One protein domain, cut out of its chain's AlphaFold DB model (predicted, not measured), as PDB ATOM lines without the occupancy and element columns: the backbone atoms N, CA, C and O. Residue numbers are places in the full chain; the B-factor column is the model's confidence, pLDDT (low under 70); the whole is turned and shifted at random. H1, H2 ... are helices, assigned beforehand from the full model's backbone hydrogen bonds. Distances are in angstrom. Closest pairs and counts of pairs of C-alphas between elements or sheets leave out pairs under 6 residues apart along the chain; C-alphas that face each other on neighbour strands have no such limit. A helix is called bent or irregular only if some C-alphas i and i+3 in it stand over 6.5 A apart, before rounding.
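What this domain is: This is residues 2 to 177 of the 851 residues of an uncharacterized protein of Neocallimastix californiae (UniProt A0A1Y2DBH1). H1, the longest helix, stands at one end of the domain and joins H2, H5, H6 and H3 in a loose ring of five helices, with short H4 at the end of the ring where H3 ends. On the side of the ring away from H1, H8 crosses H5 and H6, H7 packs on H5, and H9 packs on H7 at the far end; residues 71 to 76 stick out. The printed part has 176 residues, with nine named helices, H1 to H9 in order along the chain, and no named strand. The class is all helix, and the whole is compact, with a radius of gyration of the C-alphas of 16.4 A and spans of 50 by 36 by 29 A.

How they stand to each other: H1, residues 2 to 23, touches H2, residues 31 to 39, with its residues 15 to 23 alone, in a helical hairpin at a shallow tilt of 18 degrees; their closest C-alphas, of Ala 15 and Ile 38, are 6.0 A apart. H1 also touches H3, residues 51 to 61, with its residues 12 to 20 alone, closest at the C-alphas of Leu 16 and Ile 61, 6.7 A. H2 touches H5, residues 78 to 94, closest at the C-alphas of Asn 32 and Ser 88, 5.7 A, at a shallow tilt of 30 degrees, the same way. H3 touches H6, residues 102 to 116, closest at the C-alphas of Val 55 and Val 108, 6.4 A, at a steep tilt of 38 degrees. H5 and H6 form a helical hairpin, closest at the C-alphas of Gln 94 and Asp 102, 6.7 A. H5, the hub, is about perpendicular, at 88 degrees, to H8, residues 138 to 154, which it touches closest at the C-alphas of Ile 87 and Ala 140, 6.4 A. H7, residues 121 to 128, touches H5, closest at the C-alphas of Pro 83 and Ile 128, 5.0 A, and H9, residues 159 to 173, closest at the C-alphas of Lys 122 and Asn 168, 5.6 A. H4, residues 63 to 69, and H5 only just touch, with 3 pairs of C-alphas within 8 A, the closest those of Leu 67 and Thr 78, 7.4 A. H1 and H9 are apart. Every O i to N i+4 pair is within hydrogen-bond range in H3, H4, H6, H7, H8 and H9, against 17 of 18 in H1, 3 of 5 in H2 and 12 of 13 in H5.

Where its parts are: H1 runs 32.3 A from C-alpha 2 at (236.389, 180.013, 198.408) to C-alpha 23. H8 measures 24.9 A, H5 24.6 A, H6 21.3 A and H9 20.7 A, ending at C-alpha 173 at (198.714, 168.889, 228.751). H2 is irregular: C-alphas 32 and 35 are 7.3 A apart.

The domain as a whole: The two C-alphas farthest apart, of Ser 2 and Glu 177, are 54.2 A apart. The printed part has no cut, and the link from H2 to H3 is long. Mean pLDDT of the printed part is 80.5; 28 residues are under 70, among them 73 to 79, 97 to 102 and 138 to 144.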
ATOM      1  N   SER A   2     235.941 181.414 198.230       70.00
ATOM      2  CA  SER A   2     236.389 180.013 198.408       70.00
ATOM      3  C   SER A   2     236.741 179.591 199.845       70.00
ATOM      4  O   SER A   2     236.438 178.471 200.232       70.00
ATOM      5  N   ASN A   3     237.396 180.451 200.632       71.00
ATOM      6  CA  ASN A   3     237.892 180.058 201.958       71.00
ATOM      7  C   ASN A   3     236.767 179.988 203.002       71.00
ATOM      8  O   ASN A   3     236.660 178.987 203.700       71.00
ATOM      9  N   SER A   4     235.879 180.986 203.029       69.25
ATOM     10  CA  SER A   4     234.736 181.037 203.948       69.25
ATOM     11  C   SER A   4     233.767 179.863 203.751       69.25
ATOM     12  O   SER A   4     233.243 179.324 204.718       69.25
ATOM     13  N   GLU A   5     233.571 179.400 202.510       73.56
ATOM     14  CA  GLU A   5     232.771 178.195 202.248       73.56
ATOM     15  C   GLU A   5     233.414 176.906 202.781       73.56
ATOM     16  O   GLU A   5     232.699 175.957 203.095       73.56
ATOM     17  N   ASN A   6     234.745 176.842 202.857       79.50
ATOM     18  CA  ASN A   6     235.453 175.681 203.395       79.50
ATOM     19  C   ASN A   6     235.461 175.695 204.930       79.50
ATOM     20  O   ASN A   6     235.315 174.640 205.542       79.50
ATOM     21  N   GLU A   7     235.568 176.877 205.542       78.25
ATOM     22  CA  GLU A   7     235.462 177.065 206.994       78.25
ATOM     23  C   GLU A   7     234.083 176.605 207.502       78.25
ATOM     24  O   GLU A   7     234.025 175.713 208.350       78.25
ATOM     25  N   VAL A   8     232.978 177.073 206.900       78.75
ATOM     26  CA  VAL A   8     231.612 176.635 207.266       78.75
ATOM     27  C   VAL A   8     231.427 175.120 207.098       78.75
ATOM     28  O   VAL A   8     230.938 174.456 208.011       78.75
ATOM     29  N   LYS A   9     231.888 174.527 205.983       84.62
ATOM     30  CA  LYS A   9     231.828 173.063 205.766       84.62
ATOM     31  C   LYS A   9     232.632 172.273 206.806       84.62
ATOM     32  O   LYS A   9     232.243 171.156 207.153       84.62
ATOM     33  N   SER A  10     233.735 172.832 207.309       88.75
ATOM     34  CA  SER A  10     234.544 172.196 208.354       88.75
ATOM     35  C   SER A  10     233.839 172.213 209.716       88.75
ATOM     36  O   SER A  10     233.721 171.156 210.336       88.75
ATOM     37  N   GLY A  11     233.260 173.352 210.119       91.56
ATOM     38  CA  GLY A  11     232.484 173.468 211.358       91.56
ATOM     39  C   GLY A  11     231.208 172.621 211.340       91.56
ATOM     40  O   GLY A  11     230.905 171.937 212.315       91.56
ATOM     41  N   PHE A  12     230.520 172.561 210.196       92.56
ATOM     42  CA  PHE A  12     229.383 171.664 209.967       92.56
ATOM     43  C   PHE A  12     229.757 170.185 210.165       92.56
ATOM     44  O   PHE A  12     229.126 169.469 210.944       92.56
ATOM     45  N   SER A  13     230.830 169.732 209.507       93.31
ATOM     46  CA  SER A  13     231.303 168.344 209.618       93.31
ATOM     47  C   SER A  13     231.740 168.011 211.051       93.31
ATOM     48  O   SER A  13     231.509 166.901 211.534       93.31
ATOM     49  N   LYS A  14     232.325 168.986 211.761       94.88
ATOM     50  CA  LYS A  14     232.684 168.862 213.177       94.88
ATOM     51  C   LYS A  14     231.446 168.745 214.071       94.88
ATOM     52  O   LYS A  14     231.438 167.877 214.940       94.88
ATOM     53  N   ALA A  15     230.398 169.539 213.839       93.69
ATOM     54  CA  ALA A  15     229.136 169.447 214.578       93.69
ATOM     55  C   ALA A  15     228.498 168.061 214.446       93.69
ATOM     56  O   ALA A  15     228.097 167.468 215.444       93.69
ATOM     57  N   LEU A  16     228.453 167.523 213.222       93.38
ATOM     58  CA  LEU A  16     227.918 166.189 212.954       93.38
ATOM     59  C   LEU A  16     228.763 165.091 213.624       93.38
ATOM     60  O   LEU A  16     228.208 164.137 214.169       93.38
ATOM     61  N   SER A  17     230.093 165.234 213.632       94.12
ATOM     62  CA  SER A  17     230.989 164.325 214.360       94.12
ATOM     63  C   SER A  17     230.712 164.349 215.864       94.12
ATOM     64  O   SER A  17     230.495 163.290 216.444       94.12
ATOM     65  N   LEU A  18     230.665 165.539 216.474       93.31
ATOM     66  CA  LEU A  18     230.396 165.714 217.905       93.31
ATOM     67  C   LEU A  18     229.013 165.175 218.286       93.31
ATOM     68  O   LEU A  18     228.895 164.455 219.265       93.31
ATOM     69  N   TYR A  19     227.981 165.445 217.482       92.56
ATOM     70  CA  TYR A  19     226.630 164.928 217.707       92.56
ATOM     71  C   TYR A  19     226.596 163.393 217.744       92.56
ATOM     72  O   TYR A  19     226.089 162.808 218.700       92.56
ATOM     73  N   ASN A  20     227.160 162.731 216.725       90.25
ATOM     74  CA  ASN A  20     227.163 161.268 216.658       90.25
ATOM     75  C   ASN A  20     228.073 160.647 217.744       90.25
ATOM     76  O   ASN A  20     227.724 159.608 218.302       90.25
ATOM     77  N   GLU A  21     229.209 161.275 218.068       91.25
ATOM     78  CA  GLU A  21     230.119 160.847 219.140       91.25
ATOM     79  C   GLU A  21     229.459 160.961 220.518       91.25
ATOM     80  O   GLU A  21     229.496 160.008 221.292       91.25
ATOM     81  N   THR A  22     228.812 162.087 220.827       87.69
ATOM     82  CA  THR A  22     228.129 162.284 222.109       87.69
ATOM     83  C   THR A  22     226.936 161.336 222.244       87.69
ATOM     84  O   THR A  22     226.878 160.624 223.238       87.69
ATOM     85  N   ILE A  23     226.063 161.210 221.233       85.06
ATOM     86  CA  ILE A  23     224.933 160.254 221.269       85.06
ATOM     87  C   ILE A  23     225.389 158.795 221.433       85.06
ATOM     88  O   ILE A  23     224.680 158.004 222.046       85.06
ATOM     89  N   SER A  24     226.573 158.431 220.934       85.88
ATOM     90  CA  SER A  24     227.125 157.079 221.124       85.88
ATOM     91  C   SER A  24     227.678 156.827 222.536       85.88
ATOM     92  O   SER A  24     227.972 155.680 222.865       85.88
ATOM     93  N   ASN A  25     227.858 157.878 223.346       84.69
ATOM     94  CA  ASN A  25     228.601 157.846 224.610       84.69
ATOM     95  C   ASN A  25     227.811 158.355 225.837       84.69
ATOM     96  O   ASN A  25     228.234 158.086 226.960       84.69
ATOM     97  N   THR A  26     226.711 159.099 225.671       77.81
ATOM     98  CA  THR A  26     225.905 159.619 226.795       77.81
ATOM     99  C   THR A  26     224.852 158.630 227.279       77.81
ATOM    100  O   THR A  26     224.050 158.130 226.492       77.81
ATOM    101  N   GLU A  27     224.786 158.436 228.597       77.38
ATOM    102  CA  GLU A  27     223.619 157.852 229.268       77.38
ATOM    103  C   GLU A  27     222.399 158.795 229.149       77.38
ATOM    104  O   GLU A  27     222.561 160.001 228.943       77.38
ATOM    105  N   GLU A  28     221.170 158.275 229.303       67.75
ATOM    106  CA  GLU A  28     219.909 158.993 228.998       67.75
ATOM    107  C   GLU A  28     219.733 160.361 229.695       67.75
ATOM    108  O   GLU A  28     218.944 161.186 229.240       67.75
ATOM    109  N   ASN A  29     220.468 160.631 230.776       66.25
ATOM    110  CA  ASN A  29     220.361 161.874 231.542       66.25
ATOM    111  C   ASN A  29     221.177 163.050 230.962       66.25
ATOM    112  O   ASN A  29     220.888 164.200 231.290       66.25
ATOM    113  N   ASP A  30     222.183 162.800 230.112       76.50
ATOM    114  CA  ASP A  30     223.121 163.840 229.644       76.50
ATOM    115  C   ASP A  30     222.740 164.494 228.302       76.50
ATOM    116  O   ASP A  30     223.396 165.442 227.862       76.50
ATOM    117  N   PHE A  31     221.640 164.070 227.664       74.25
ATOM    118  CA  PHE A  31     221.141 164.669 226.412       74.25
ATOM    119  C   PHE A  31     220.926 166.187 226.504       74.25
ATOM    120  O   PHE A  31     221.120 166.898 225.515       74.25
ATOM    121  N   ASN A  32     220.614 166.709 227.694       70.12
ATOM    122  CA  ASN A  32     220.461 168.146 227.917       70.12
ATOM    123  C   ASN A  32     221.754 168.932 227.595       70.12
ATOM    124  O   ASN A  32     221.676 170.064 227.110       70.12
ATOM    125  N   ASN A  33     222.930 168.314 227.776       81.88
ATOM    126  CA  ASN A  33     224.256 168.892 227.519       81.88
ATOM    127  C   ASN A  33     224.762 168.704 226.068       81.88
ATOM    128  O   ASN A  33     225.783 169.288 225.689       81.88
ATOM    129  N   LEU A  34     224.056 167.920 225.241       85.06
ATOM    130  CA  LEU A  34     224.446 167.592 223.861       85.06
ATOM    131  C   LEU A  34     224.676 168.852 223.012       85.06
ATOM    132  O   LEU A  34     225.762 169.068 222.473       85.06
ATOM    133  N   PHE A  35     223.671 169.727 222.925       83.69
ATOM    134  CA  PHE A  35     223.755 170.919 222.078       83.69
ATOM    135  C   PHE A  35     224.632 172.013 222.680       83.69
ATOM    136  O   PHE A  35     225.329 172.697 221.930       83.69
ATOM    137  N   SER A  36     224.683 172.151 224.009       84.19
ATOM    138  CA  SER A  36     225.583 173.119 224.646       84.19
ATOM    139  C   SER A  36     227.054 172.757 224.406       84.19
ATOM    140  O   SER A  36     227.870 173.654 224.194       84.19
ATOM    141  N   THR A  37     227.396 171.467 224.315       89.75
ATOM    142  CA  THR A  37     228.742 171.013 223.921       89.75
ATOM    143  C   THR A  37     229.060 171.326 222.456       89.75
ATOM    144  O   THR A  37     230.176 171.747 222.156       89.75
ATOM    145  N   ILE A  38     228.093 171.192 221.541       89.38
ATOM    146  CA  ILE A  38     228.287 171.529 220.119       89.38
ATOM    147  C   ILE A  38     228.421 173.053 219.917       89.38
ATOM    148  O   ILE A  38     229.273 173.496 219.149       89.38
ATOM    149  N   VAL A  39     227.621 173.869 220.615       86.31
ATOM    150  CA  VAL A  39     227.608 175.341 220.474       86.31
ATOM    151  C   VAL A  39     228.829 176.017 221.073       86.31
ATOM    152  O   VAL A  39     229.372 176.938 220.466       86.31
ATOM    153  N   ASN A  40     229.269 175.569 222.250       88.31
ATOM    154  CA  ASN A  40     230.458 176.115 222.903       88.31
ATOM    155  C   ASN A  40     231.766 175.606 222.265       88.31
ATOM    156  O   ASN A  40     232.851 175.931 222.743       88.31
ATOM    157  N   ASN A  41     231.688 174.821 221.185       93.00
ATOM    158  CA  ASN A  41     232.853 174.377 220.438       93.00
ATOM    159  C   ASN A  41     233.306 175.447 219.426       93.00
ATOM    160  O   ASN A  41     232.644 175.699 218.415       93.00
ATOM    161  N   GLU A  42     234.474 176.045 219.681       92.69
ATOM    162  CA  GLU A  42     235.059 177.103 218.844       92.69
ATOM    163  C   GLU A  42     235.307 176.669 217.383       92.69
ATOM    164  O   GLU A  42     235.263 177.512 216.488       92.69
ATOM    165  N   GLU A  43     235.511 175.371 217.115       93.19
ATOM    166  CA  GLU A  43     235.697 174.841 215.751       93.19
ATOM    167  C   GLU A  43     234.382 174.747 214.958       93.19
ATOM    168  O   GLU A  43     234.408 174.695 213.730       93.19
ATOM    169  N   VAL A  44     233.229 174.709 215.639       93.06
ATOM    170  CA  VAL A  44     231.906 174.590 215.004       93.06
ATOM    171  C   VAL A  44     231.321 175.959 214.659       93.06
ATOM    172  O   VAL A  44     230.774 176.143 213.570       93.06
ATOM    173  N   ASN A  45     231.420 176.900 215.605       89.06
ATOM    174  CA  ASN A  45     230.967 178.289 215.495       89.06
ATOM    175  C   ASN A  45     229.563 178.458 214.865       89.06
ATOM    176  O   ASN A  45     229.387 179.176 213.874       89.06
ATOM    177  N   ILE A  46     228.548 177.817 215.468       87.31
ATOM    178  CA  ILE A  46     227.140 177.844 215.010       87.31
ATOM    179  C   ILE A  46     226.624 179.272 214.757       87.31
ATOM    180  O   ILE A  46     225.850 179.497 213.830       87.31
ATOM    181  N   LYS A  47     227.125 180.275 215.491       86.31
ATOM    182  CA  LYS A  47     226.751 181.694 215.323       86.31
ATOM    183  C   LYS A  47     227.117 182.297 213.949       86.31
ATOM    184  O   LYS A  47     226.781 183.448 213.692       86.31
ATOM    185  N   THR A  48     227.796 181.547 213.073       89.81
ATOM    186  CA  THR A  48     228.126 181.943 211.687       89.81
ATOM    187  C   THR A  48     227.317 181.223 210.604       89.81
ATOM    188  O   THR A  48     227.484 181.531 209.425       89.81
ATOM    189  N   TRP A  49     226.453 180.275 210.975       89.50
ATOM    190  CA  TRP A  49     225.686 179.457 210.034       89.50
ATOM    191  C   TRP A  49     224.507 180.234 209.426       89.50
ATOM    192  O   TRP A  49     223.822 180.990 210.117       89.50
ATOM    193  N   GLU A  50     224.218 180.014 208.141       89.81
ATOM    194  CA  GLU A  50     222.985 180.495 207.508       89.81
ATOM    195  C   GLU A  50     221.839 179.482 207.699       89.81
ATOM    196  O   GLU A  50     222.062 178.299 207.955       89.81
ATOM    197  N   ILE A  51     220.589 179.915 207.478       86.12
ATOM    198  CA  ILE A  51     219.368 179.076 207.540       86.12
ATOM    199  C   ILE A  51     219.549 177.721 206.825       86.12
ATOM    200  O   ILE A  51     219.128 176.676 207.318       86.12
ATOM    201  N   LYS A  52     220.195 177.740 205.650       90.25
ATOM    202  CA  LYS A  52     220.456 176.561 204.808       90.25
ATOM    203  C   LYS A  52     221.311 175.503 205.520       90.25
ATOM    204  O   LYS A  52     221.095 174.313 205.307       90.25
ATOM    205  N   ASP A  53     222.243 175.936 206.366       91.06
ATOM    206  CA  ASP A  53     223.216 175.084 207.042       91.06
ATOM    207  C   ASP A  53     222.544 174.411 208.250       91.06
ATOM    208  O   ASP A  53     222.688 173.206 208.432       91.06
ATOM    209  N   TYR A  54     221.672 175.128 208.977       88.56
ATOM    210  CA  TYR A  54     220.768 174.529 209.975       88.56
ATOM    211  C   TYR A  54     219.803 173.501 209.360       88.56
ATOM    212  O   TYR A  54     219.621 172.416 209.910       88.56
ATOM    213  N   VAL A  55     219.203 173.808 208.198       88.44
ATOM    214  CA  VAL A  55     218.326 172.870 207.467       88.44
ATOM    215  C   VAL A  55     219.084 171.612 207.044       88.44
ATOM    216  O   VAL A  55     218.537 170.514 207.133       88.44
ATOM    217  N   GLN A  56     220.327 171.754 206.580       92.69
ATOM    218  CA  GLN A  56     221.166 170.616 206.213       92.69
ATOM    219  C   GLN A  56     221.597 169.818 207.452       92.69
ATOM    220  O   GLN A  56     221.573 168.591 207.422       92.69
ATOM    221  N   PHE A  57     221.901 170.494 208.563       92.44
ATOM    222  CA  PHE A  57     222.319 169.856 209.810       92.44
ATOM    223  C   PHE A  57     221.206 168.970 210.361       92.44
ATOM    224  O   PHE A  57     221.438 167.784 210.565       92.44
ATOM    225  N   LEU A  58     219.981 169.497 210.485       89.44
ATOM    226  CA  LEU A  58     218.804 168.732 210.919       89.44
ATOM    227  C   LEU A  58     218.562 167.476 210.067       89.44
ATOM    228  O   LEU A  58     218.234 166.424 210.613       89.44
ATOM    229  N   LYS A  59     218.784 167.557 208.750       91.06
ATOM    230  CA  LYS A  59     218.651 166.421 207.823       91.06
ATOM    231  C   LYS A  59     219.753 165.366 207.950       91.06
ATOM    232  O   LYS A  59     219.510 164.221 207.595       91.06
ATOM    233  N   GLU A  60     220.945 165.726 208.420       92.94
ATOM    234  CA  GLU A  60     222.060 164.781 208.608       92.94
ATOM    235  C   GLU A  60     222.140 164.234 210.044       92.94
ATOM    236  O   GLU A  60     222.558 163.088 210.263       92.94
ATOM    237  N   ILE A  61     221.682 165.004 211.040       91.31
ATOM    238  CA  ILE A  61     221.493 164.480 212.394       91.31
ATOM    239  C   ILE A  61     220.263 163.576 212.500       91.31
ATOM    240  O   ILE A  61     220.349 162.624 213.270       91.31
ATOM    241  N   ASP A  62     219.202 163.835 211.722       90.69
ATOM    242  CA  ASP A  62     217.911 163.121 211.667       90.69
ATOM    243  C   ASP A  62     217.536 162.412 212.984       90.69
ATOM    244  O   ASP A  62     217.626 161.181 213.096       90.69
ATOM    245  N   PRO A  63     217.168 163.174 214.033       83.44
ATOM    246  CA  PRO A  63     217.026 162.609 215.370       83.44
ATOM    247  C   PRO A  63     215.838 161.652 215.448       83.44
ATOM    248  O   PRO A  63     215.900 160.644 216.143       83.44
ATOM    249  N   ILE A  64     214.777 161.950 214.690       85.81
ATOM    250  CA  ILE A  64     213.533 161.180 214.660       85.81
ATOM    251  C   ILE A  64     213.801 159.792 214.084       85.81
ATOM    252  O   ILE A  64     213.485 158.798 214.738       85.81
ATOM    253  N   ASN A  65     214.407 159.694 212.896       87.06
ATOM    254  CA  ASN A  65     214.594 158.388 212.272       87.06
ATOM    255  C   ASN A  65     215.741 157.594 212.914       87.06
ATOM    256  O   ASN A  65     215.629 156.373 212.984       87.06
ATOM    257  N   LYS A  66     216.775 158.246 213.478       84.81
ATOM    258  CA  LYS A  66     217.810 157.549 214.272       84.81
ATOM    259  C   LYS A  66     217.285 157.009 215.606       84.81
ATOM    260  O   LYS A  66     217.644 155.899 215.988       84.81
ATOM    261  N   LEU A  67     216.410 157.738 216.309       81.44
ATOM    262  CA  LEU A  67     215.755 157.205 217.511       81.44
ATOM    263  C   LEU A  67     214.781 156.074 217.150       81.44
ATOM    264  O   LEU A  67     214.820 155.025 217.786       81.44
ATOM    265  N   ARG A  68     213.991 156.220 216.073       83.19
ATOM    266  CA  ARG A  68     213.130 155.142 215.548       83.19
ATOM    267  C   ARG A  68     213.919 153.893 215.126       83.19
ATOM    268  O   ARG A  68     213.424 152.794 215.333       83.19
ATOM    269  N   SER A  69     215.121 154.024 214.551       82.94
ATOM    270  CA  SER A  69     215.929 152.871 214.111       82.94
ATOM    271  C   SER A  69     216.644 152.132 215.241       82.94
ATOM    272  O   SER A  69     217.021 150.978 215.059       82.94
ATOM    273  N   ASN A  70     216.854 152.794 216.381       73.06
ATOM    274  CA  ASN A  70     217.552 152.230 217.537       73.06
ATOM    275  C   ASN A  70     216.591 151.603 218.566       73.06
ATOM    276  O   ASN A  70     217.041 151.114 219.601       73.06
ATOM    277  N   LEU A  71     215.284 151.630 218.293       67.50
ATOM    278  CA  LEU A  71     214.230 151.126 219.166       67.50
ATOM    279  C   LEU A  71     213.771 149.721 218.765       67.50
ATOM    280  O   LEU A  71     213.063 149.547 217.772       67.50
ATOM    281  N   ASP A  72     214.058 148.740 219.620       70.56
ATOM    282  CA  ASP A  72     213.156 147.596 219.771       70.56
ATOM    283  C   ASP A  72     211.816 148.093 220.366       70.56
ATOM    284  O   ASP A  72     211.792 149.022 221.174       70.56
ATOM    285  N   GLU A  73     210.689 147.486 219.974       64.81
ATOM    286  CA  GLU A  73     209.313 148.037 220.077       64.81
ATOM    287  C   GLU A  73     208.732 148.290 221.503       64.81
ATOM    288  O   GLU A  73     207.509 148.280 221.671       64.81
ATOM    289  N   LYS A  74     209.539 148.424 222.567       58.38
ATOM    290  CA  LYS A  74     209.056 148.345 223.965       58.38
ATOM    291  C   LYS A  74     209.527 149.419 224.942       58.38
ATOM    292  O   LYS A  74     208.830 149.615 225.939       58.38
ATOM    293  N   ASP A  75     210.634 150.115 224.695       66.00
ATOM    294  CA  ASP A  75     211.189 151.025 225.704       66.00
ATOM    295  C   ASP A  75     210.585 152.434 225.639       66.00
ATOM    296  O   ASP A  75     210.870 153.254 224.763       66.00
ATOM    297  N   GLN A  76     209.743 152.719 226.637       63.47
ATOM    298  CA  GLN A  76     209.025 153.986 226.809       63.47
ATOM    299  C   GLN A  76     209.946 155.193 227.069       63.47
ATOM    300  O   GLN A  76     209.473 156.322 227.016       63.47
ATOM    301  N   THR A  77     211.235 155.004 227.371       67.25
ATOM    302  CA  THR A  77     212.140 156.103 227.763       67.25
ATOM    303  C   THR A  77     212.336 157.131 226.648       67.25
ATOM    304  O   THR A  77     212.357 158.339 226.905       67.25
ATOM    305  N   THR A  78     212.378 156.669 225.397       66.62
ATOM    306  CA  THR A  78     212.597 157.488 224.196       66.62
ATOM    307  C   THR A  78     211.525 158.546 223.935       66.62
ATOM    308  O   THR A  78     211.838 159.564 223.311       66.62
ATOM    309  N   SER A  79     210.306 158.386 224.470       68.88
ATOM    310  CA  SER A  79     209.272 159.430 224.405       68.88
ATOM    311  C   SER A  79     209.652 160.695 225.183       68.88
ATOM    312  O   SER A  79     209.086 161.751 224.922       68.88
ATOM    313  N   ASN A  80     210.615 160.610 226.108       76.62
ATOM    314  CA  ASN A  80     211.138 161.747 226.871       76.62
ATOM    315  C   ASN A  80     212.434 162.314 226.262       76.62
ATOM    316  O   ASN A  80     212.696 163.508 226.375       76.62
ATOM    317  N   ILE A  81     213.232 161.477 225.584       80.75
ATOM    318  CA  ILE A  81     214.509 161.897 224.979       80.75
ATOM    319  C   ILE A  81     214.275 162.900 223.845       80.75
ATOM    320  O   ILE A  81     214.981 163.904 223.761       80.75
ATOM    321  N   LEU A  82     213.293 162.655 222.970       82.12
ATOM    322  CA  LEU A  82     213.096 163.486 221.780       82.12
ATOM    323  C   LEU A  82     212.590 164.916 222.098       82.12
ATOM    324  O   LEU A  82     213.186 165.851 221.557       82.12
ATOM    325  N   PRO A  83     211.597 165.142 222.989       82.38
ATOM    326  CA  PRO A  83     211.242 166.494 223.428       82.38
ATOM    327  C   PRO A  83     212.423 167.233 224.062       82.38
ATOM    328  O   PRO A  83     212.705 168.366 223.680       82.38
ATOM    329  N   ASN A  84     213.184 166.581 224.949       80.56
ATOM    330  CA  ASN A  84     214.344 167.201 225.598       80.56
ATOM    331  C   ASN A  84     215.461 167.533 224.591       80.56
ATOM    332  O   ASN A  84     216.076 168.595 224.676       80.56
ATOM    333  N   LEU A  85     215.661 166.697 223.565       82.50
ATOM    334  CA  LEU A  85     216.559 166.979 222.443       82.50
ATOM    335  C   LEU A  85     216.129 168.232 221.653       82.50
ATOM    336  O   LEU A  85     216.978 169.074 221.350       82.50
ATOM    337  N   PHE A  86     214.835 168.404 221.361       81.00
ATOM    338  CA  PHE A  86     214.332 169.624 220.712       81.00
ATOM    339  C   PHE A  86     214.377 170.852 221.635       81.00
ATOM    340  O   PHE A  86     214.765 171.927 221.181       81.00
ATOM    341  N   ILE A  87     214.059 170.713 222.924       78.69
ATOM    342  CA  ILE A  87     214.145 171.801 223.911       78.69
ATOM    343  C   ILE A  87     215.596 172.269 224.072       78.69
ATOM    344  O   ILE A  87     215.837 173.477 224.044       78.69
ATOM    345  N   SER A  88     216.571 171.359 224.169       80.44
ATOM    346  CA  SER A  88     217.991 171.729 224.215       80.44
ATOM    347  C   SER A  88     218.463 172.361 222.912       80.44
ATOM    348  O   SER A  88     219.118 173.396 222.975       80.44
ATOM    349  N   LEU A  89     218.095 171.815 221.745       81.31
ATOM    350  CA  LEU A  89     218.382 172.429 220.444       81.31
ATOM    351  C   LEU A  89     217.865 173.875 220.385       81.31
ATOM    352  O   LEU A  89     218.614 174.780 220.036       81.31
ATOM    353  N   VAL A  90     216.603 174.122 220.737       78.19
ATOM    354  CA  VAL A  90     216.017 175.466 220.624       78.19
ATOM    355  C   VAL A  90     216.541 176.413 221.711       78.19
ATOM    356  O   VAL A  90     216.845 177.565 221.402       78.19
ATOM    357  N   SER A  91     216.745 175.938 222.945       77.62
ATOM    358  CA  SER A  91     217.378 176.724 224.024       77.62
ATOM    359  C   SER A  91     218.765 177.225 223.625       77.62
ATOM    360  O   SER A  91     219.142 178.345 223.960       77.62
ATOM    361  N   VAL A  92     219.515 176.405 222.883       74.69
ATOM    362  CA  VAL A  92     220.833 176.755 222.345       74.69
ATOM    363  C   VAL A  92     220.752 177.827 221.262       74.69
ATOM    364  O   VAL A  92     221.632 178.681 221.168       74.69
ATOM    365  N   LEU A  93     219.697 177.798 220.448       72.81
ATOM    366  CA  LEU A  93     219.506 178.739 219.348       72.81
ATOM    367  C   LEU A  93     219.034 180.106 219.864       72.81
ATOM    368  O   LEU A  93     219.500 181.121 219.361       72.81
ATOM    369  N   GLN A  94     218.251 180.146 220.949       74.19
ATOM    370  CA  GLN A  94     217.941 181.378 221.694       74.19
ATOM    371  C   GLN A  94     219.191 182.078 222.269       74.19
ATOM    372  O   GLN A  94     219.184 183.290 222.467       74.19
ATOM    373  N   GLU A  95     220.279 181.347 222.535       73.62
ATOM    374  CA  GLU A  95     221.549 181.923 223.010       73.62
ATOM    375  C   GLU A  95     222.426 182.471 221.858       73.62
ATOM    376  O   GLU A  95     223.521 183.004 222.076       73.62
ATOM    377  N   VAL A  96     221.944 182.406 220.612       70.38
ATOM    378  CA  VAL A  96     222.518 183.077 219.435       70.38
ATOM    379  C   VAL A  96     221.820 184.430 219.236       70.38
ATOM    380  O   VAL A  96     221.112 184.613 218.259       70.38
ATOM    381  N   GLU A  97     222.036 185.373 220.168       55.00
ATOM    382  CA  GLU A  97     221.420 186.723 220.229       55.00
ATOM    383  C   GLU A  97     221.444 187.503 218.888       55.00
ATOM    384  O   GLU A  97     222.323 188.334 218.636       55.00
ATOM    385  N   ALA A  98     220.474 187.239 218.011       54.81
ATOM    386  CA  ALA A  98     220.390 187.798 216.667       54.81
ATOM    387  C   ALA A  98     218.922 187.871 216.217       54.81
ATOM    388  O   ALA A  98     218.477 187.078 215.391       54.81
ATOM    389  N   ASN A  99     218.205 188.869 216.742       56.44
ATOM    390  CA  ASN A  99     216.739 189.038 216.800       56.44
ATOM    391  C   ASN A  99     215.900 188.847 215.503       56.44
ATOM    392  O   ASN A  99     214.676 188.932 215.567       56.44
ATOM    393  N   ASP A 100     216.513 188.635 214.334       61.50
ATOM    394  CA  ASP A 100     215.839 188.290 213.066       61.50
ATOM    395  C   ASP A 100     215.983 186.798 212.685       61.50
ATOM    396  O   ASP A 100     215.187 186.281 211.895       61.50
ATOM    397  N   ILE A 101     216.998 186.100 213.212       63.91
ATOM    398  CA  ILE A 101     217.322 184.702 212.882       63.91
ATOM    399  C   ILE A 101     216.444 183.739 213.691       63.91
ATOM    400  O   ILE A 101     216.019 182.719 213.151       63.91
ATOM    401  N   ASP A 102     216.103 184.090 214.934       67.12
ATOM    402  CA  ASP A 102     215.291 183.277 215.852       67.12
ATOM    403  C   ASP A 102     214.033 182.731 215.160       67.12
ATOM    404  O   ASP A 102     213.870 181.524 214.981       67.12
ATOM    405  N   ASN A 103     213.183 183.628 214.647       71.62
ATOM    406  CA  ASN A 103     211.953 183.282 213.925       71.62
ATOM    407  C   ASN A 103     212.199 182.371 212.707       71.62
ATOM    408  O   ASN A 103     211.360 181.532 212.377       71.62
ATOM    409  N   GLN A 104     213.342 182.505 212.033       79.69
ATOM    410  CA  GLN A 104     213.699 181.681 210.874       79.69
ATOM    411  C   GLN A 104     214.105 180.268 211.316       79.69
ATOM    412  O   GLN A 104     213.717 179.288 210.679       79.69
ATOM    413  N   ILE A 105     214.804 180.157 212.446       77.69
ATOM    414  CA  ILE A 105     215.159 178.895 213.098       77.69
ATOM    415  C   ILE A 105     213.912 178.134 213.569       77.69
ATOM    416  O   ILE A 105     213.787 176.949 213.262       77.69
ATOM    417  N   TYR A 106     212.954 178.789 214.239       83.19
ATOM    418  CA  TYR A 106     211.704 178.127 214.650       83.19
ATOM    419  C   TYR A 106     210.926 177.587 213.447       83.19
ATOM    420  O   TYR A 106     210.455 176.448 213.482       83.19
ATOM    421  N   ASN A 107     210.861 178.347 212.348       83.31
ATOM    422  CA  ASN A 107     210.270 177.881 211.093       83.31
ATOM    423  C   ASN A 107     211.027 176.680 210.494       83.31
ATOM    424  O   ASN A 107     210.394 175.770 209.961       83.31
ATOM    425  N   VAL A 108     212.358 176.626 210.610       86.25
ATOM    426  CA  VAL A 108     213.177 175.481 210.171       86.25
ATOM    427  C   VAL A 108     212.928 174.231 211.017       86.25
ATOM    428  O   VAL A 108     212.682 173.169 210.446       86.25
ATOM    429  N   VAL A 109     212.936 174.338 212.350       85.69
ATOM    430  CA  VAL A 109     212.659 173.207 213.258       85.69
ATOM    431  C   VAL A 109     211.226 172.705 213.072       85.69
ATOM    432  O   VAL A 109     210.998 171.506 212.922       85.69
ATOM    433  N   THR A 110     210.261 173.620 212.992       86.06
ATOM    434  CA  THR A 110     208.843 173.281 212.824       86.06
ATOM    435  C   THR A 110     208.561 172.659 211.461       86.06
ATOM    436  O   THR A 110     207.817 171.684 211.375       86.06
ATOM    437  N   LYS A 111     209.206 173.147 210.393       88.75
ATOM    438  CA  LYS A 111     209.135 172.497 209.085       88.75
ATOM    439  C   LYS A 111     209.805 171.121 209.093       88.75
ATOM    440  O   LYS A 111     209.244 170.194 208.527       88.75
ATOM    441  N   TYR A 112     210.960 170.964 209.741       90.25
ATOM    442  CA  TYR A 112     211.606 169.657 209.876       90.25
ATOM    443  C   TYR A 112     210.690 168.645 210.589       90.25
ATOM    444  O   TYR A 112     210.551 167.515 210.122       90.25
ATOM    445  N   LEU A 113     210.024 169.055 211.676       88.56
ATOM    446  CA  LEU A 113     209.029 168.237 212.376       88.56
ATOM    447  C   LEU A 113     207.846 167.879 211.463       88.56
ATOM    448  O   LEU A 113     207.466 166.712 211.382       88.56
ATOM    449  N   TYR A 114     207.298 168.858 210.740       88.94
ATOM    450  CA  TYR A 114     206.177 168.658 209.817       88.94
ATOM    451  C   TYR A 114     206.525 167.706 208.659       88.94
ATOM    452  O   TYR A 114     205.787 166.760 208.398       88.94
ATOM    453  N   ASP A 115     207.679 167.905 208.016       89.81
ATOM    454  CA  ASP A 115     208.148 167.085 206.893       89.81
ATOM    455  C   ASP A 115     208.408 165.616 207.329       89.81
ATOM    456  O   ASP A 115     208.134 164.700 206.558       89.81
ATOM    457  N   ASN A 116     208.880 165.362 208.564       89.12
ATOM    458  CA  ASN A 116     209.193 164.006 209.075       89.12
ATOM    459  C   ASN A 116     208.027 163.266 209.761       89.12
ATOM    460  O   ASN A 116     208.120 162.066 210.027       89.12
ATOM    461  N   THR A 117     206.937 163.967 210.068       88.12
ATOM    462  CA  THR A 117     205.692 163.375 210.594       88.12
ATOM    463  C   THR A 117     204.639 163.186 209.501       88.12
ATOM    464  O   THR A 117     203.502 162.843 209.804       88.12
ATOM    465  N   GLU A 118     204.986 163.446 208.233       91.19
ATOM    466  CA  GLU A 118     204.042 163.524 207.103       91.19
ATOM    467  C   GLU A 118     202.886 164.523 207.356       91.19
ATOM    468  O   GLU A 118     201.793 164.408 206.801       91.19
ATOM    469  N   GLY A 119     203.128 165.524 208.211       88.12
ATOM    470  CA  GLY A 119     202.130 166.478 208.688       88.12
ATOM    471  C   GLY A 119     201.205 165.964 209.800       88.12
ATOM    472  O   GLY A 119     200.251 166.670 210.134       88.12
ATOM    473  N   ASN A 120     201.450 164.782 210.385       90.44
ATOM    474  CA  ASN A 120     200.685 164.263 211.523       90.44
ATOM    475  C   ASN A 120     200.897 165.136 212.768       90.44
ATOM    476  O   ASN A 120     201.903 165.040 213.472       90.44
ATOM    477  N   ILE A 121     199.896 165.960 213.071       86.75
ATOM    478  CA  ILE A 121     199.946 166.945 214.150       86.75
ATOM    479  C   ILE A 121     200.099 166.273 215.523       86.75
ATOM    480  O   ILE A 121     200.772 166.834 216.387       86.75
ATOM    481  N   LYS A 122     199.538 165.070 215.731       87.56
ATOM    482  CA  LYS A 122     199.682 164.351 217.008       87.56
ATOM    483  C   LYS A 122     201.143 164.006 217.283       87.56
ATOM    484  O   LYS A 122     201.628 164.282 218.375       87.56
ATOM    485  N   ASP A 123     201.853 163.494 216.281       88.62
ATOM    486  CA  ASP A 123     203.272 163.154 216.417       88.62
ATOM    487  C   ASP A 123     204.120 164.413 216.641       88.62
ATOM    488  O   ASP A 123     204.973 164.414 217.521       88.62
ATOM    489  N   ILE A 124     203.840 165.512 215.924       87.19
ATOM    490  CA  ILE A 124     204.532 166.798 216.132       87.19
ATOM    491  C   ILE A 124     204.376 167.275 217.583       87.19
ATOM    492  O   ILE A 124     205.362 167.652 218.209       87.19
ATOM    493  N   VAL A 125     203.158 167.245 218.135       86.12
ATOM    494  CA  VAL A 125     202.902 167.681 219.517       86.12
ATOM    495  C   VAL A 125     203.602 166.764 220.525       86.12
ATOM    496  O   VAL A 125     204.278 167.267 221.420       86.12
ATOM    497  N   ASN A 126     203.521 165.444 220.338       85.19
ATOM    498  CA  ASN A 126     204.199 164.450 221.180       85.19
ATOM    499  C   ASN A 126     205.742 164.545 221.106       85.19
ATOM    500  O   ASN A 126     206.435 164.019 221.971       85.19
ATOM    501  N   TYR A 127     206.292 165.172 220.062       85.12
ATOM    502  CA  TYR A 127     207.731 165.411 219.888       85.12
ATOM    503  C   TYR A 127     208.190 166.784 220.412       85.12
ATOM    504  O   TYR A 127     209.392 167.033 220.473       85.12
ATOM    505  N   ILE A 128     207.257 167.665 220.793       84.75
ATOM    506  CA  ILE A 128     207.522 169.014 221.322       84.75
ATOM    507  C   ILE A 128     207.241 169.095 222.827       84.75
ATOM    508  O   ILE A 128     208.018 169.702 223.561       84.75
ATOM    509  N   ILE A 129     206.123 168.529 223.288       84.00
ATOM    510  CA  ILE A 129     205.700 168.607 224.689       84.00
ATOM    511  C   ILE A 129     206.323 167.430 225.459       84.00
ATOM    512  O   ILE A 129     206.070 166.283 225.089       84.00
ATOM    513  N   PRO A 130     207.116 167.666 226.522       82.12
ATOM    514  CA  PRO A 130     207.644 166.590 227.354       82.12
ATOM    515  C   PRO A 130     206.533 165.977 228.220       82.12
ATOM    516  O   PRO A 130     205.692 166.687 228.768       82.12
ATOM    517  N   ASN A 131     206.557 164.652 228.401       80.50
ATOM    518  CA  ASN A 131     205.531 163.925 229.172       80.50
ATOM    519  C   ASN A 131     205.575 164.228 230.684       80.50
ATOM    520  O   ASN A 131     204.625 163.927 231.405       80.50
ATOM    521  N   LYS A 132     206.685 164.787 231.187       80.44
ATOM    522  CA  LYS A 132     206.895 165.088 232.608       80.44
ATOM    523  C   LYS A 132     206.791 166.582 232.881       80.44
ATOM    524  O   LYS A 132     207.373 167.401 232.174       80.44
ATOM    525  N   LYS A 133     206.144 166.926 233.997       76.12
ATOM    526  CA  LYS A 133     205.996 168.315 234.449       76.12
ATOM    527  C   LYS A 133     207.332 168.986 234.792       76.12
ATOM    528  O   LYS A 133     207.479 170.181 234.588       76.12
ATOM    529  N   GLU A 134     208.293 168.217 235.300       79.62
ATOM    530  CA  GLU A 134     209.592 168.718 235.779       79.62
ATOM    531  C   GLU A 134     210.513 169.207 234.645       79.62
ATOM    532  O   GLU A 134     211.362 170.066 234.877       79.62
ATOM    533  N   ASP A 135     210.306 168.727 233.414       72.94
ATOM    534  CA  ASP A 135     211.039 169.176 232.221       72.94
ATOM    535  C   ASP A 135     210.469 170.505 231.651       72.94
ATOM    536  O   ASP A 135     211.119 171.203 230.866       72.94
ATOM    537  N   LEU A 136     209.263 170.900 232.077       74.00
ATOM    538  CA  LEU A 136     208.505 172.058 231.590       74.00
ATOM    539  C   LEU A 136     208.804 173.326 232.415       74.00
ATOM    540  O   LEU A 136     208.033 173.752 233.270       74.00
ATOM    541  N   ASN A 137     209.953 173.945 232.136       77.00
ATOM    542  CA  ASN A 137     210.387 175.211 232.746       77.00
ATOM    543  C   ASN A 137     210.001 176.466 231.917       77.00
ATOM    544  O   ASN A 137     209.428 176.371 230.831       77.00
ATOM    545  N   GLU A 138     210.347 177.662 232.410       63.28
ATOM    546  CA  GLU A 138     210.067 178.958 231.758       63.28
ATOM    547  C   GLU A 138     210.625 179.060 230.320       63.28
ATOM    548  O   GLU A 138     209.932 179.554 229.426       63.28
ATOM    549  N   LYS A 139     211.830 178.524 230.045       62.81
ATOM    550  CA  LYS A 139     212.360 178.449 228.669       62.81
ATOM    551  C   LYS A 139     211.533 177.484 227.818       62.81
ATOM    552  O   LYS A 139     211.173 177.836 226.697       62.81
ATOM    553  N   ALA A 140     211.195 176.301 228.341       65.88
ATOM    554  CA  ALA A 140     210.363 175.325 227.629       65.88
ATOM    555  C   ALA A 140     208.989 175.913 227.256       65.88
ATOM    556  O   ALA A 140     208.546 175.742 226.125       65.88
ATOM    557  N   THR A 141     208.372 176.693 228.150       68.38
ATOM    558  CA  THR A 141     207.133 177.440 227.876       68.38
ATOM    559  C   THR A 141     207.270 178.346 226.651       68.38
ATOM    560  O   THR A 141     206.508 178.200 225.697       68.38
ATOM    561  N   ALA A 142     208.279 179.224 226.619       65.12
ATOM    562  CA  ALA A 142     208.511 180.107 225.472       65.12
ATOM    563  C   ALA A 142     208.809 179.324 224.176       65.12
ATOM    564  O   ALA A 142     208.293 179.654 223.109       65.12
ATOM    565  N   ILE A 143     209.605 178.255 224.270       63.97
ATOM    566  CA  ILE A 143     209.965 177.379 223.146       63.97
ATOM    567  C   ILE A 143     208.721 176.724 222.536       63.97
ATOM    568  O   ILE A 143     208.522 176.795 221.322       63.97
ATOM    569  N   ILE A 144     207.863 176.127 223.365       69.06
ATOM    570  CA  ILE A 144     206.649 175.439 222.921       69.06
ATOM    571  C   ILE A 144     205.646 176.449 222.334       69.06
ATOM    572  O   ILE A 144     205.072 176.173 221.279       69.06
ATOM    573  N   THR A 145     205.497 177.643 222.922       70.00
ATOM    574  CA  THR A 145     204.653 178.723 222.372       70.00
ATOM    575  C   THR A 145     205.089 179.132 220.959       70.00
ATOM    576  O   THR A 145     204.251 179.208 220.053       70.00
ATOM    577  N   ILE A 146     206.388 179.343 220.710       69.44
ATOM    578  CA  ILE A 146     206.875 179.785 219.389       69.44
ATOM    579  C   ILE A 146     206.842 178.638 218.359       69.44
ATOM    580  O   ILE A 146     206.488 178.857 217.194       69.44
ATOM    581  N   LEU A 147     207.131 177.398 218.775       67.25
ATOM    582  CA  LEU A 147     206.969 176.214 217.922       67.25
ATOM    583  C   LEU A 147     205.503 176.029 217.507       67.25
ATOM    584  O   LEU A 147     205.213 175.907 216.319       67.25
ATOM    585  N   ILE A 148     204.555 176.089 218.443       70.38
ATOM    586  CA  ILE A 148     203.130 175.922 218.132       70.38
ATOM    587  C   ILE A 148     202.589 177.085 217.279       70.38
ATOM    588  O   ILE A 148     201.775 176.868 216.377       70.38
ATOM    589  N   SER A 149     203.117 178.296 217.451       71.88
ATOM    590  CA  SER A 149     202.821 179.443 216.575       71.88
ATOM    591  C   SER A 149     203.356 179.253 215.151       71.88
ATOM    592  O   SER A 149     202.687 179.602 214.175       71.88
ATOM    593  N   SER A 150     204.510 178.599 215.016       73.38
ATOM    594  CA  SER A 150     205.055 178.177 213.724       73.38
ATOM    595  C   SER A 150     204.205 177.063 213.084       73.38
ATOM    596  O   SER A 150     203.975 177.089 211.875       73.38
ATOM    597  N   ILE A 151     203.635 176.132 213.868       72.62
ATOM    598  CA  ILE A 151     202.678 175.128 213.357       72.62
ATOM    599  C   ILE A 151     201.397 175.823 212.867       72.62
ATOM    600  O   ILE A 151     200.933 175.548 211.762       72.62
ATOM    601  N   LYS A 152     200.849 176.775 213.637       75.62
ATOM    602  CA  LYS A 152     199.693 177.605 213.240       75.62
ATOM    603  C   LYS A 152     199.918 178.295 211.886       75.62
ATOM    604  O   LYS A 152     198.986 178.344 211.083       75.62
ATOM    605  N   ALA A 153     201.139 178.759 211.600       78.31
ATOM    606  CA  ALA A 153     201.503 179.314 210.296       78.31
ATOM    607  C   ALA A 153     201.520 178.258 209.167       78.31
ATOM    608  O   ALA A 153     200.997 178.527 208.086       78.31
ATOM    609  N   LEU A 154     202.051 177.049 209.408       76.75
ATOM    610  CA  LEU A 154     202.065 175.952 208.420       76.75
ATOM    611  C   LEU A 154     200.674 175.366 208.109       76.75
ATOM    612  O   LEU A 154     200.476 174.770 207.051       76.75
ATOM    613  N   LEU A 155     199.694 175.523 209.002       79.31
ATOM    614  CA  LEU A 155     198.358 174.938 208.838       79.31
ATOM    615  C   LEU A 155     197.429 175.702 207.868       79.31
ATOM    616  O   LEU A 155     196.267 175.319 207.729       79.31
ATOM    617  N   ASP A 156     197.898 176.745 207.170       73.50
ATOM    618  CA  ASP A 156     197.127 177.563 206.203       73.50
ATOM    619  C   ASP A 156     195.780 178.103 206.752       73.50
ATOM    620  O   ASP A 156     194.814 178.276 206.008       73.50
ATOM    621  N   ASN A 157     195.665 178.328 208.066       66.06
ATOM    622  CA  ASN A 157     194.394 178.632 208.749       66.06
ATOM    623  C   ASN A 157     193.271 177.581 208.546       66.06
ATOM    624  O   ASN A 157     192.085 177.887 208.710       66.06
ATOM    625  N   LYS A 158     193.607 176.327 208.212       81.94
ATOM    626  CA  LYS A 158     192.638 175.224 208.090       81.94
ATOM    627  C   LYS A 158     192.088 174.874 209.474       81.94
ATOM    628  O   LYS A 158     192.770 174.243 210.279       81.94
ATOM    629  N   GLU A 159     190.834 175.251 209.722       79.88
ATOM    630  CA  GLU A 159     190.151 175.125 211.022       79.88
ATOM    631  C   GLU A 159     190.278 173.718 211.645       79.88
ATOM    632  O   GLU A 159     190.550 173.602 212.837       79.88
ATOM    633  N   ASN A 160     190.180 172.657 210.836       83.81
ATOM    634  CA  ASN A 160     190.354 171.272 211.291       83.81
ATOM    635  C   ASN A 160     191.754 170.993 211.860       83.81
ATOM    636  O   ASN A 160     191.861 170.343 212.894       83.81
ATOM    637  N   GLY A 161     192.813 171.484 211.208       85.06
ATOM    638  CA  GLY A 161     194.191 171.269 211.656       85.06
ATOM    639  C   GLY A 161     194.506 172.063 212.921       85.06
ATOM    640  O   GLY A 161     195.135 171.546 213.834       85.06
ATOM    641  N   ILE A 162     193.993 173.295 213.026       83.06
ATOM    642  CA  ILE A 162     194.107 174.092 214.259       83.06
ATOM    643  C   ILE A 162     193.347 173.411 215.407       83.06
ATOM    644  O   ILE A 162     193.856 173.347 216.522       83.06
ATOM    645  N   LYS A 163     192.161 172.844 215.147       83.69
ATOM    646  CA  LYS A 163     191.426 172.051 216.140       83.69
ATOM    647  C   LYS A 163     192.203 170.805 216.575       83.69
ATOM    648  O   LYS A 163     192.262 170.529 217.766       83.69
ATOM    649  N   GLU A 164     192.773 170.057 215.638       86.50
ATOM    650  CA  GLU A 164     193.555 168.851 215.927       86.50
ATOM    651  C   GLU A 164     194.838 169.176 216.710       86.50
ATOM    652  O   GLU A 164     195.174 168.468 217.657       86.50
ATOM    653  N   LEU A 165     195.499 170.292 216.395       85.50
ATOM    654  CA  LEU A 165     196.597 170.852 217.185       85.50
ATOM    655  C   LEU A 165     196.146 171.150 218.617       85.50
ATOM    656  O   LEU A 165     196.733 170.625 219.558       85.50
ATOM    657  N   PHE A 166     195.059 171.905 218.791       82.69
ATOM    658  CA  PHE A 166     194.509 172.199 220.115       82.69
ATOM    659  C   PHE A 166     194.106 170.949 220.894       82.69
ATOM    660  O   PHE A 166     194.382 170.876 222.087       82.69
ATOM    661  N   GLN A 167     193.483 169.966 220.240       85.00
ATOM    662  CA  GLN A 167     193.087 168.721 220.888       85.00
ATOM    663  C   GLN A 167     194.309 167.918 221.338       85.00
ATOM    664  O   GLN A 167     194.360 167.515 222.492       85.00
ATOM    665  N   ASN A 168     195.311 167.724 220.477       84.31
ATOM    666  CA  ASN A 168     196.514 166.974 220.843       84.31
ATOM    667  C   ASN A 168     197.348 167.695 221.910       84.31
ATOM    668  O   ASN A 168     197.913 167.035 222.780       84.31
ATOM    669  N   VAL A 169     197.403 169.032 221.887       84.06
ATOM    670  CA  VAL A 169     198.065 169.803 222.948       84.06
ATOM    671  C   VAL A 169     197.303 169.652 224.260       84.06
ATOM    672  O   VAL A 169     197.912 169.245 225.239       84.06
ATOM    673  N   LEU A 170     195.985 169.875 224.285       82.06
ATOM    674  CA  LEU A 170     195.165 169.713 225.494       82.06
ATOM    675  C   LEU A 170     195.134 168.262 226.010       82.06
ATOM    676  O   LEU A 170     195.084 168.056 227.218       82.06
ATOM    677  N   GLU A 171     195.201 167.251 225.140       84.62
ATOM    678  CA  GLU A 171     195.339 165.845 225.545       84.62
ATOM    679  C   GLU A 171     196.678 165.583 226.245       84.62
ATOM    680  O   GLU A 171     196.679 164.954 227.299       84.62
ATOM    681  N   ASN A 172     197.806 166.058 225.704       80.81
ATOM    682  CA  ASN A 172     199.120 165.897 226.342       80.81
ATOM    683  C   ASN A 172     199.222 166.715 227.636       80.81
ATOM    684  O   ASN A 172     199.608 166.189 228.672       80.81
ATOM    685  N   VAL A 173     198.786 167.974 227.603       77.94
ATOM    686  CA  VAL A 173     198.714 168.889 228.751       77.94
ATOM    687  C   VAL A 173     197.969 168.256 229.926       77.94
ATOM    688  O   VAL A 173     198.517 168.185 231.021       77.94
ATOM    689  N   ASN A 174     196.780 167.689 229.699       78.56
ATOM    690  CA  ASN A 174     196.012 167.017 230.753       78.56
ATOM    691  C   ASN A 174     196.585 165.644 231.183       78.56
ATOM    692  O   ASN A 174     196.100 165.078 232.161       78.56
ATOM    693  N   GLN A 175     197.584 165.096 230.478       79.00
ATOM    694  CA  GLN A 175     198.326 163.886 230.874       79.00
ATOM    695  C   GLN A 175     199.591 164.191 231.693       79.00
ATOM    696  O   GLN A 175     200.159 163.275 232.285       79.00
ATOM    697  N   ILE A 176     200.028 165.453 231.767       76.06
ATOM    698  CA  ILE A 176     201.167 165.866 232.592       76.06
ATOM    699  C   ILE A 176     200.755 165.781 234.069       76.06
ATOM    700  O   ILE A 176     200.102 166.679 234.604       76.06
ATOM    701  N   GLU A 177     201.131 164.684 234.732       63.97
ATOM    702  CA  GLU A 177     200.737 164.416 236.117       63.97
ATOM    703  C   GLU A 177     201.175 165.547 237.063       63.97
ATOM    704  O   GLU A 177     202.361 165.818 237.282       63.97
TER     705      GLU A 177